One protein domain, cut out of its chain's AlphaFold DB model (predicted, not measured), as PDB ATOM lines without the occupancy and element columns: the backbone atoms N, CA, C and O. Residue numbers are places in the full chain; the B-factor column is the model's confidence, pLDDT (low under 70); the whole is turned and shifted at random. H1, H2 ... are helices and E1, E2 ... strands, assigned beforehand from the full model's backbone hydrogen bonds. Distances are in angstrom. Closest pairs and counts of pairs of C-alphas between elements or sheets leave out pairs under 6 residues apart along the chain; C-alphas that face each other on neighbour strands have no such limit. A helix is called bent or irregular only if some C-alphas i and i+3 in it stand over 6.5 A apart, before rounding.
ATOM      1  N   LEU A  18     116.680  89.642 183.048       76.94
ATOM      2  CA  LEU A  18     117.517  90.618 182.351       76.94
ATOM      3  C   LEU A  18     117.174  90.680 180.856       76.94
ATOM      4  O   LEU A  18     116.894  91.763 180.343       76.94
ATOM      5  N   ILE A  19     117.098  89.525 180.188       78.44
ATOM      6  CA  ILE A  19     116.728  89.424 178.766       78.44
ATOM      7  C   ILE A  19     115.340  90.032 178.519       78.44
ATOM      8  O   ILE A  19     115.168  90.849 177.615       78.44
ATOM      9  N   ASN A  20     114.359  89.719 179.370       70.56
ATOM     10  CA  ASN A  20     113.007  90.276 179.260       70.56
ATOM     11  C   ASN A  20     112.966  91.801 179.467       70.56
ATOM     12  O   ASN A  20     112.151  92.494 178.847       70.56
ATOM     13  N   ARG A  21     113.845  92.345 180.317       66.88
ATOM     14  CA  ARG A  21     113.948  93.788 180.569       66.88
ATOM     15  C   ARG A  21     114.551  94.525 179.373       66.88
ATOM     16  O   ARG A  21     114.000  95.542 178.959       66.88
ATOM     17  N   VAL A  22     115.609  93.973 178.776       70.75
ATOM     18  CA  VAL A  22     116.210  94.489 177.533       70.75
ATOM     19  C   VAL A  22     115.206  94.412 176.379       70.75
ATOM     20  O   VAL A  22     114.987  95.402 175.684       70.75
ATOM     21  N   GLY A  23     114.503  93.284 176.236       60.84
ATOM     22  CA  GLY A  23     113.447  93.120 175.235       60.84
ATOM     23  C   GLY A  23     112.298  94.121 175.397       60.84
ATOM     24  O   GLY A  23     111.770  94.616 174.404       60.84
ATOM     25  N   SER A  24     111.930  94.481 176.631       61.50
ATOM     26  CA  SER A  24     110.935  95.537 176.868       61.50
ATOM     27  C   SER A  24     111.424  96.910 176.419       61.50
ATOM     28  O   SER A  24     110.644  97.627 175.801       61.50
ATOM     29  N   LEU A  25     112.691  97.263 176.672       58.75
ATOM     30  CA  LEU A  25     113.300  98.528 176.232       58.75
ATOM     31  C   LEU A  25     113.298  98.681 174.708       58.75
ATOM     32  O   LEU A  25     112.900  99.725 174.199       58.75
ATOM     33  N   LEU A  26     113.639  97.621 173.977       60.66
ATOM     34  CA  LEU A  26     113.587  97.623 172.512       60.66
ATOM     35  C   LEU A  26     112.154  97.804 171.986       60.66
ATOM     36  O   LEU A  26     111.930  98.549 171.032       60.66
ATOM     37  N   LYS A  27     111.160  97.211 172.661       57.72
ATOM     38  CA  LYS A  27     109.739  97.398 172.324       57.72
ATOM     39  C   LYS A  27     109.248  98.833 172.528       57.72
ATOM     40  O   LYS A  27     108.275  99.209 171.884       57.72
ATOM     41  N   TYR A  28     109.877  99.655 173.378       58.75
ATOM     42  CA  TYR A  28     109.423 101.041 173.579       58.75
ATOM     43  C   TYR A  28     109.479 101.876 172.297       58.75
ATOM     44  O   TYR A  28     108.568 102.669 172.079       58.75
ATOM     45  N   GLY A  29     110.471 101.659 171.427       61.38
ATOM     46  CA  GLY A  29     110.533 102.337 170.127       61.38
ATOM     47  C   GLY A  29     109.329 102.001 169.243       61.38
ATOM     48  O   GLY A  29     108.658 102.904 168.750       61.38
ATOM     49  N   CYS A  30     108.983 100.712 169.136       63.22
ATOM     50  CA  CYS A  30     107.799 100.264 168.394       63.22
ATOM     51  C   CYS A  30     106.492 100.831 168.964       63.22
ATOM     52  O   CYS A  30     105.563 101.114 168.215       63.22
ATOM     53  N   ARG A  31     106.411 101.029 170.287       78.75
ATOM     54  CA  ARG A  31     105.200 101.557 170.934       78.75
ATOM     55  C   ARG A  31     104.908 103.007 170.564       78.75
ATOM     56  O   ARG A  31     103.746 103.393 170.595       78.75
ATOM     57  N   ILE A  32     105.927 103.816 170.273       83.75
ATOM     58  CA  ILE A  32     105.720 105.221 169.898       83.75
ATOM     59  C   ILE A  32     105.163 105.293 168.482       83.75
ATOM     60  O   ILE A  32     104.138 105.929 168.271       83.75
ATOM     61  N   GLU A  33     105.774 104.571 167.548       87.75
ATOM     62  CA  GLU A  33     105.301 104.507 166.168       87.75
ATOM     63  C   GLU A  33     103.849 104.016 166.081       87.75
ATOM     64  O   GLU A  33     103.016 104.657 165.448       87.75
ATOM     65  N   GLN A  34     103.509 102.939 166.797       89.31
ATOM     66  CA  GLN A  34     102.134 102.434 166.853       89.31
ATOM     67  C   GLN A  34     101.145 103.478 167.384       89.31
ATOM     68  O   GLN A  34     100.063 103.638 166.829       89.31
ATOM     69  N   ARG A  35     101.517 104.221 168.432       91.69
ATOM     70  CA  ARG A  35     100.671 105.292 168.982       91.69
ATOM     71  C   ARG A  35     100.485 106.445 168.004       91.69
ATOM     72  O   ARG A  35      99.401 107.011 167.963       91.69
ATOM     73  N   LEU A  36     101.523 106.798 167.251       92.38
ATOM     74  CA  LEU A  36     101.474 107.857 166.243       92.38
ATOM     75  C   LEU A  36     100.571 107.468 165.067       92.38
ATOM     76  O   LEU A  36      99.748 108.274 164.646       92.38
ATOM     77  N   ILE A  37     100.660 106.220 164.603       92.50
ATOM     78  CA  ILE A  37      99.758 105.677 163.576       92.50
ATOM     79  C   ILE A  37      98.314 105.675 164.086       92.50
ATOM     80  O   ILE A  37      97.406 106.126 163.393       92.50
ATOM     81  N   GLU A  38      98.084 105.216 165.317       93.31
ATOM     82  CA  GLU A  38      96.743 105.207 165.900       93.31
ATOM     83  C   GLU A  38      96.183 106.626 166.083       93.31
ATOM     84  O   GLU A  38      94.997 106.850 165.855       93.31
ATOM     85  N   LEU A  39      97.030 107.596 166.439       94.06
ATOM     86  CA  LEU A  39      96.657 109.006 166.523       94.06
ATOM     87  C   LEU A  39      96.229 109.547 165.153       94.06
ATOM     88  O   LEU A  39      95.146 110.116 165.055       94.06
ATOM     89  N   ALA A  40      97.021 109.319 164.102       94.94
ATOM     90  CA  ALA A  40      96.680 109.743 162.744       94.94
ATOM     91  C   ALA A  40      95.318 109.183 162.303       94.94
ATOM     92  O   ALA A  40      94.458 109.930 161.847       94.94
ATOM     93  N   ARG A  41      95.066 107.896 162.574       94.00
ATOM     94  CA  ARG A  41      93.769 107.258 162.293       94.00
ATOM     95  C   ARG A  41      92.613 107.871 163.071       94.00
ATOM     96  O   ARG A  41      91.536 108.052 162.519       94.00
ATOM     97  N   ARG A  42      92.805 108.174 164.358       94.94
ATOM     98  CA  ARG A  42      91.766 108.811 165.190       94.94
ATOM     99  C   ARG A  42      91.392 110.206 164.693       94.94
ATOM    100  O   ARG A  42      90.292 110.661 164.987       94.94
ATOM    101  N   HIS A  43      92.300 110.864 163.980       95.12
ATOM    102  CA  HIS A  43      92.097 112.181 163.390       95.12
ATOM    103  C   HIS A  43      91.750 112.137 161.894       95.12
ATOM    104  O   HIS A  43      91.713 113.195 161.278       95.12
ATOM    105  N   ASP A  44      91.480 110.950 161.338       93.94
ATOM    106  CA  ASP A  44      91.154 110.748 159.918       93.94
ATOM    107  C   ASP A  44      92.211 111.342 158.965       93.94
ATOM    108  O   ASP A  44      91.901 111.906 157.921       93.94
ATOM    109  N   ALA A  45      93.483 111.256 159.364       95.31
ATOM    110  CA  ALA A  45      94.613 111.731 158.577       95.31
ATOM    111  C   ALA A  45      95.219 110.603 157.728       95.31
ATOM    112  O   ALA A  45      95.397 109.479 158.206       95.31
ATOM    113  N   ASP A  46      95.640 110.936 156.505       93.38
ATOM    114  CA  ASP A  46      96.307 110.006 155.577       93.38
ATOM    115  C   ASP A  46      97.731 109.623 156.019       93.38
ATOM    116  O   ASP A  46      98.312 108.635 155.562       93.38
ATOM    117  N   GLY A  47      98.328 110.411 156.914       94.00
ATOM    118  CA  GLY A  47      99.718 110.254 157.306       94.00
ATOM    119  C   GLY A  47     100.120 111.061 158.531       94.00
ATOM    120  O   GLY A  47      99.388 111.918 159.021       94.00
ATOM    121  N   ILE A  48     101.326 110.786 159.015       94.81
ATOM    122  CA  ILE A  48     102.002 111.531 160.066       94.81
ATOM    123  C   ILE A  48     103.465 111.754 159.695       94.81
ATOM    124  O   ILE A  48     104.172 110.830 159.289       94.81
ATOM    125  N   ILE A  49     103.909 112.996 159.875       94.12
ATOM    126  CA  ILE A  49     105.307 113.400 159.759       94.12
ATOM    127  C   ILE A  49     105.791 113.761 161.163       94.12
ATOM    128  O   ILE A  49     105.200 114.612 161.829       94.12
ATOM    129  N   CYS A  50     106.838 113.097 161.642       91.56
ATOM    130  CA  CYS A  50     107.397 113.313 162.971       91.56
ATOM    131  C   CYS A  50     108.926 113.449 162.954       91.56
ATOM    132  O   CYS A  50     109.588 113.291 161.929       91.56
ATOM    133  N   GLY A  51     109.465 113.803 164.118       85.00
ATOM    134  CA  GLY A  51     110.894 113.870 164.399       85.00
ATOM    135  C   GLY A  51     111.169 113.403 165.826       85.00
ATOM    136  O   GLY A  51     110.408 112.616 166.388       85.00
ATOM    137  N   HIS A  52     112.236 113.911 166.452       84.06
ATOM    138  CA  HIS A  52     112.606 113.670 167.862       84.06
ATOM    139  C   HIS A  52     113.098 112.251 168.206       84.06
ATOM    140  O   HIS A  52     113.914 112.088 169.107       84.06
ATOM    141  N   LEU A  53     112.685 111.218 167.468       84.19
ATOM    142  CA  LEU A  53     113.163 109.845 167.677       84.19
ATOM    143  C   LEU A  53     114.540 109.565 167.056       84.19
ATOM    144  O   LEU A  53     115.124 108.533 167.379       84.19
ATOM    145  N   HIS A  54     115.024 110.450 166.170       87.50
ATOM    146  CA  HIS A  54     116.314 110.337 165.470       87.50
ATOM    147  C   HIS A  54     116.462 108.969 164.768       87.50
ATOM    148  O   HIS A  54     117.472 108.277 164.867       87.50
ATOM    149  N   LYS A  55     115.375 108.523 164.128       88.31
ATOM    150  CA  LYS A  55     115.267 107.221 163.454       88.31
ATOM    151  C   LYS A  55     114.593 107.410 162.103       88.31
ATOM    152  O   LYS A  55     113.369 107.278 162.043       88.31
ATOM    153  N   PRO A  56     115.344 107.768 161.055       91.31
ATOM    154  CA  PRO A  56     114.755 108.072 159.762       91.31
ATOM    155  C   PRO A  56     113.910 106.901 159.255       91.31
ATOM    156  O   PRO A  56     114.339 105.747 159.303       91.31
ATOM    157  N   ALA A  57     112.688 107.195 158.821       92.69
ATOM    158  CA  ALA A  57     111.752 106.196 158.320       92.69
ATOM    159  C   ALA A  57     110.759 106.834 157.348       92.69
ATOM    160  O   ALA A  57     110.271 107.931 157.594       92.69
ATOM    161  N   LEU A  58     110.426 106.119 156.278       94.75
ATOM    162  CA  LEU A  58     109.345 106.473 155.366       94.75
ATOM    163  C   LEU A  58     108.654 105.183 154.928       94.75
ATOM    164  O   LEU A  58     109.230 104.387 154.190       94.75
ATOM    165  N   GLN A  59     107.458 104.930 155.451       93.56
ATOM    166  CA  GLN A  59     106.739 103.674 155.233       93.56
ATOM    167  C   GLN A  59     105.236 103.848 155.424       93.56
ATOM    168  O   GLN A  59     104.802 104.616 156.273       93.56
ATOM    169  N   THR A  60     104.438 103.072 154.699       92.88
ATOM    170  CA  THR A  60     102.990 102.999 154.924       92.88
ATOM    171  C   THR A  60     102.671 101.835 155.850       92.88
ATOM    172  O   THR A  60     103.109 100.707 155.612       92.88
ATOM    173  N   ARG A  61     101.898 102.088 156.906       89.88
ATOM    174  CA  ARG A  61     101.440 101.071 157.859       89.88
ATOM    175  C   ARG A  61      99.963 101.259 158.153       89.88
ATOM    176  O   ARG A  61      99.525 102.361 158.454       89.88
ATOM    177  N   ASP A  62      99.201 100.175 158.046       88.81
ATOM    178  CA  ASP A  62      97.752 100.166 158.280       88.81
ATOM    179  C   ASP A  62      96.982 101.253 157.502       88.81
ATOM    180  O   ASP A  62      96.008 101.810 158.007       88.81
ATOM    181  N   GLY A  63      97.438 101.557 156.280       90.69
ATOM    182  CA  GLY A  63      96.860 102.587 155.410       90.69
ATOM    183  C   GLY A  63      97.318 104.020 155.695       90.69
ATOM    184  O   GLY A  63      96.933 104.911 154.954       90.69
ATOM    185  N   VAL A  64      98.157 104.241 156.710       94.69
ATOM    186  CA  VAL A  64      98.677 105.560 157.097       94.69
ATOM    187  C   VAL A  64     100.141 105.690 156.694       94.69
ATOM    188  O   VAL A  64     100.950 104.793 156.957       94.69
ATOM    189  N   LEU A  65     100.511 106.814 156.083       95.38
ATOM    190  CA  LEU A  65     101.908 107.152 155.822       95.38
ATOM    191  C   LEU A  65     102.618 107.537 157.128       95.38
ATOM    192  O   LEU A  65     102.231 108.488 157.795       95.38
ATOM    193  N   TYR A  66     103.684 106.833 157.484       95.12
ATOM    194  CA  TYR A  66     104.573 107.187 158.584       95.12
ATOM    195  C   TYR A  66     105.898 107.706 158.026       95.12
ATOM    196  O   TYR A  66     106.679 106.945 157.446       95.12
ATOM    197  N   ALA A  67     106.155 108.995 158.227       95.25
ATOM    198  CA  ALA A  67     107.411 109.648 157.891       95.25
ATOM    199  C   ALA A  67     108.069 110.182 159.168       95.25
ATOM    200  O   ALA A  67     107.474 110.963 159.903       95.25
ATOM    201  N   ASN A  68     109.305 109.782 159.441       94.06
ATOM    202  CA  ASN A  68     110.093 110.300 160.550       94.06
ATOM    203  C   ASN A  68     111.423 110.822 160.020       94.06
ATOM    204  O   ASN A  68     112.149 110.082 159.350       94.06
ATOM    205  N   CYS A  69     111.760 112.070 160.337       90.06
ATOM    206  CA  CYS A  69     113.092 112.589 160.059       90.06
ATOM    207  C   CYS A  69     114.110 112.031 161.068       90.06
ATOM    208  O   CYS A  69     113.805 111.763 162.238       90.06
ATOM    209  N   GLY A  70     115.335 111.803 160.596       87.81
ATOM    210  CA  GLY A  70     116.472 111.579 161.479       87.81
ATOM    211  C   GLY A  70     116.996 112.898 162.039       87.81
ATOM    212  O   GLY A  70     116.310 113.919 162.036       87.81
ATOM    213  N   ASP A  71     118.234 112.878 162.511       86.69
ATOM    214  CA  ASP A  71     118.941 114.087 162.921       86.69
ATOM    215  C   ASP A  71     119.999 114.523 161.902       86.69
ATOM    216  O   ASP A  71     120.261 113.858 160.900       86.69
ATOM    217  N   TRP A  72     120.601 115.679 162.170       85.81
ATOM    218  CA  TRP A  72     121.641 116.282 161.336       85.81
ATOM    219  C   TRP A  72     123.046 116.004 161.883       85.81
ATOM    220  O   TRP A  72     124.009 116.658 161.497       85.81
ATOM    221  N   VAL A  73     123.159 115.062 162.818       85.06
ATOM    222  CA  VAL A  73     124.421 114.747 163.499       85.06
ATOM    223  C   VAL A  73     124.865 113.334 163.152       85.06
ATOM    224  O   VAL A  73     126.009 113.122 162.768       85.06
ATOM    225  N   SER A  74     123.957 112.371 163.274       81.25
ATOM    226  CA  SER A  74     124.207 110.950 163.067       81.25
ATOM    227  C   SER A  74     123.561 110.405 161.795       81.25
ATOM    228  O   SER A  74     124.135 109.519 161.167       81.25
ATOM    229  N   ASN A  75     122.394 110.921 161.395       84.56
ATOM    230  CA  ASN A  75     121.673 110.418 160.226       84.56
ATOM    231  C   ASN A  75     121.863 111.274 158.972       84.56
ATOM    232  O   ASN A  75     121.811 110.725 157.881       84.56
ATOM    233  N   LEU A  76     122.030 112.595 159.112       91.75
ATOM    234  CA  LEU A  76     122.075 113.547 157.992       91.75
ATOM    235  C   LEU A  76     120.920 113.324 157.004       91.75
ATOM    236  O   LEU A  76     121.112 113.260 155.792       91.75
ATOM    237  N   SER A  77     119.710 113.157 157.540       91.38
ATOM    238  CA  SER A  77     118.544 112.766 156.743       91.38
ATOM    239  C   SER A  77     117.432 113.805 156.783       91.38
ATOM    240  O   SER A  77     117.252 114.500 157.786       91.38
ATOM    241  N   ALA A  78     116.658 113.879 155.703       91.62
ATOM    242  CA  ALA A  78     115.498 114.755 155.587       91.62
ATOM    243  C   ALA A  78     114.330 114.042 154.902       91.62
ATOM    244  O   ALA A  78     114.531 113.170 154.062       91.62
ATOM    245  N   ILE A  79     113.106 114.444 155.238       94.25
ATOM    246  CA  ILE A  79     111.913 114.089 154.468       94.25
ATOM    247  C   ILE A  79     111.637 115.238 153.499       94.25
ATOM    248  O   ILE A  79     111.586 116.392 153.925       94.25
ATOM    249  N   ALA A  80     111.464 114.922 152.219       93.69
ATOM    250  CA  ALA A  80     111.115 115.882 151.180       93.69
ATOM    251  C   ALA A  80     109.855 115.432 150.440       93.69
ATOM    252  O   ALA A  80     109.707 114.251 150.124       93.69
ATOM    253  N   GLU A  81     108.975 116.383 150.154       95.44
ATOM    254  CA  GLU A  81     107.783 116.208 149.329       95.44
ATOM    255  C   GLU A  81     108.007 116.911 147.987       95.44
ATOM    256  O   GLU A  81     108.472 118.054 147.956       95.44
ATOM    257  N   ASP A  82     107.728 116.226 146.878       95.06
ATOM    258  CA  ASP A  82     107.789 116.832 145.549       95.06
ATOM    259  C   ASP A  82     106.477 117.546 145.172       95.06
ATOM    260  O   ASP A  82     105.462 117.460 145.857       95.06
ATOM    261  N   THR A  83     106.472 118.253 144.042       95.44
ATOM    262  CA  THR A  83     105.282 118.978 143.554       95.44
ATOM    263  C   THR A  83     104.121 118.067 143.146       95.44
ATOM    264  O   THR A  83     103.030 118.562 142.867       95.44
ATOM    265  N   LEU A  84     104.344 116.752 143.093       95.06
ATOM    266  CA  LEU A  84     103.326 115.736 142.833       95.06
ATOM    267  C   LEU A  84     102.819 115.089 144.134       95.06
ATOM    268  O   LEU A  84     102.040 114.139 144.064       95.06
ATOM    269  N   GLY A  85     103.251 115.578 145.302       91.56
ATOM    270  CA  GLY A  85     102.859 115.064 146.616       91.56
ATOM    271  C   GLY A  85     103.555 113.758 147.004       91.56
ATOM    272  O   GLY A  85     103.083 113.032 147.882       91.56
ATOM    273  N   ARG A  86     104.655 113.391 146.334       93.38
ATOM    274  CA  ARG A  86     105.408 112.174 146.661       93.38
ATOM    275  C   ARG A  86     106.466 112.482 147.703       93.38
ATOM    276  O   ARG A  86     107.321 113.344 147.505       93.38
ATOM    277  N   PHE A  87     106.449 111.704 148.778       95.12
ATOM    278  CA  PHE A  87     107.449 111.783 149.831       95.12
ATOM    279  C   PHE A  87     108.685 110.946 149.506       95.12
ATOM    280  O   PHE A  87     108.597 109.839 148.973       95.12
ATOM    281  N   SER A  88     109.843 111.466 149.891       94.44
ATOM    282  CA  SER A  88     111.139 110.806 149.794       94.44
ATOM    283  C   SER A  88     111.944 111.034 151.072       94.44
ATOM    284  O   SER A  88     111.847 112.087 151.705       94.44
ATOM    285  N   LEU A  89     112.719 110.025 151.467       94.06
ATOM    286  CA  LEU A  89     113.685 110.120 152.554       94.06
ATOM    287  C   LEU A  89     115.068 110.317 151.933       94.06
ATOM    288  O   LEU A  89     115.594 109.413 151.287       94.06
ATOM    289  N   ILE A  90     115.630 111.505 152.120       92.44
ATOM    290  CA  ILE A  90     116.973 111.855 151.673       92.44
ATOM    291  C   ILE A  90     117.957 111.473 152.775       92.44
ATOM    292  O   ILE A  90     117.722 111.781 153.942       92.44
ATOM    293  N   ASP A  91     119.058 110.831 152.398       90.62
ATOM    294  CA  ASP A  91     120.174 110.479 153.275       90.62
ATOM    295  C   ASP A  91     121.480 111.032 152.684       90.62
ATOM    296  O   ASP A  91     121.956 110.561 151.649       90.62
ATOM    297  N   TRP A  92     122.057 112.043 153.341       86.56
ATOM    298  CA  TRP A  92     123.329 112.652 152.939       86.56
ATOM    299  C   TRP A  92     124.558 111.894 153.444       86.56
ATOM    300  O   TRP A  92     125.646 112.126 152.920       86.56
ATOM    301  N   SER A  93     124.424 110.976 154.407       80.75
ATOM    302  CA  SER A  93     125.561 110.172 154.883       80.75
ATOM    303  C   SER A  93     126.095 109.222 153.804       80.75
ATOM    304  O   SER A  93     127.277 108.888 153.780       80.75
ATOM    305  N   SER A  94     125.228 108.864 152.858       70.69
ATOM    306  CA  SER A  94     125.550 108.057 151.684       70.69
ATOM    307  C   SER A  94     126.205 108.860 150.546       70.69
ATOM    308  O   SER A  94     126.585 108.277 149.529       70.69
ATOM    309  N   CYS A  95     126.349 110.186 150.677       69.94
ATOM    310  CA  CYS A  95     126.985 111.020 149.659       69.94
ATOM    311  C   CYS A  95     128.516 110.825 149.683       69.94
ATOM    312  O   CYS A  95     129.149 111.077 150.711       69.94
ATOM    313  N   PRO A  96     129.151 110.405 148.573       65.88
ATOM    314  CA  PRO A  96     130.601 110.299 148.501       65.88
ATOM    315  C   PRO A  96     131.257 111.653 148.782       65.88
ATOM    316  O   PRO A  96     130.955 112.644 148.119       65.88
TER     317      PRO A  96
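AT A GLANCE: This is residues 18 to 96 of the 119 residues of the protein "Ser/Thr protein phosphatase family protein, UDP-2,3-diacylglucosamine hydrolase homolog" of Brenneria goodwinii (UniProt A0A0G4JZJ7). A small sheet, E1 E3 E2, makes the middle of this domain, with the later part of the long helix H1 packed over one face and the hairpin E4 E5 over the other. Residues 18 to 28 of H1 stick out from this body as a free arm. The printed part has 79 residues, with one named helix and five named strands in the order H1 E1 E2 E3 E4 E5; its class is mixed, helices and strands. The larger sheet is mixed, with E3 parallel to E1 and antiparallel to E2, and the pair E4 E5 is antiparallel. The whole is loose, with a radius of gyration of the C-alphas of 14.5 A, and flat, spanning 48 by 39 by 16 A.

IN THESE COORDINATES: Begin with the larger sheet: E1 is residues 47 to 50, E3 residues 64 to 68 and E2 residues 57 to 61. Find C-alpha 64 at (98.677, 105.560, 157.097); from there E3 runs 12.8 A to C-alpha 68. E4 is residues 77 to 81, 13.5 A long, and E5 is residues 87 to 91, 13.2 A long, ending at C-alpha 91 at (120.174, 110.479, 153.275). H1, residues 18 to 42, begins at C-alpha 18 at (117.517, 90.618, 182.351) and runs 35.9 A. It has a kink of 34 degrees near residue 29 but is neither bent nor irregular, though only just: C-alphas 26 and 29 are 6.1 A apart.

HOW THE PARTS SIT: Look first at the inner strand E3. Beside it E1 is parallel at 14 degrees, with N 48 and O 65 within hydrogen-bond range at 2.8 A. On E3's other side E2 is antiparallel at 166 degrees, a hairpin with it, and N 66 and O 59 are 2.8 A apart. H1 and this sheet form two layers, a helix on one face of a sheet. H1 is over E1 and E3 and runs slantwise to the strands, at 50 degrees to E3 on the local plane; its closest C-alphas to E1 are those of Ala 40 and Ile 48, 6.2 A apart. In H1, 18 of 21 O i to N i+4 pairs are within hydrogen-bond range. The hairpin E4 E5, with N 88 and O 80 2.8 A apart, makes a sandwich, two sheets face to face, with E1 E3 E2. E2 and E5 touch, their closest C-alphas being those of Leu 58 and Leu 89, 6.3 A apart. H1 is apart from E4 and E5.

THE WHOLE: The C-alphas of Leu 18 and Thr 83 are the two farthest apart, 49.6 A. The printed part has no cut and no long link. The mean pLDDT of the printed part is 86.0; look for values under 70 at residue 21, residues 23 to 30 and residues 95 to 96.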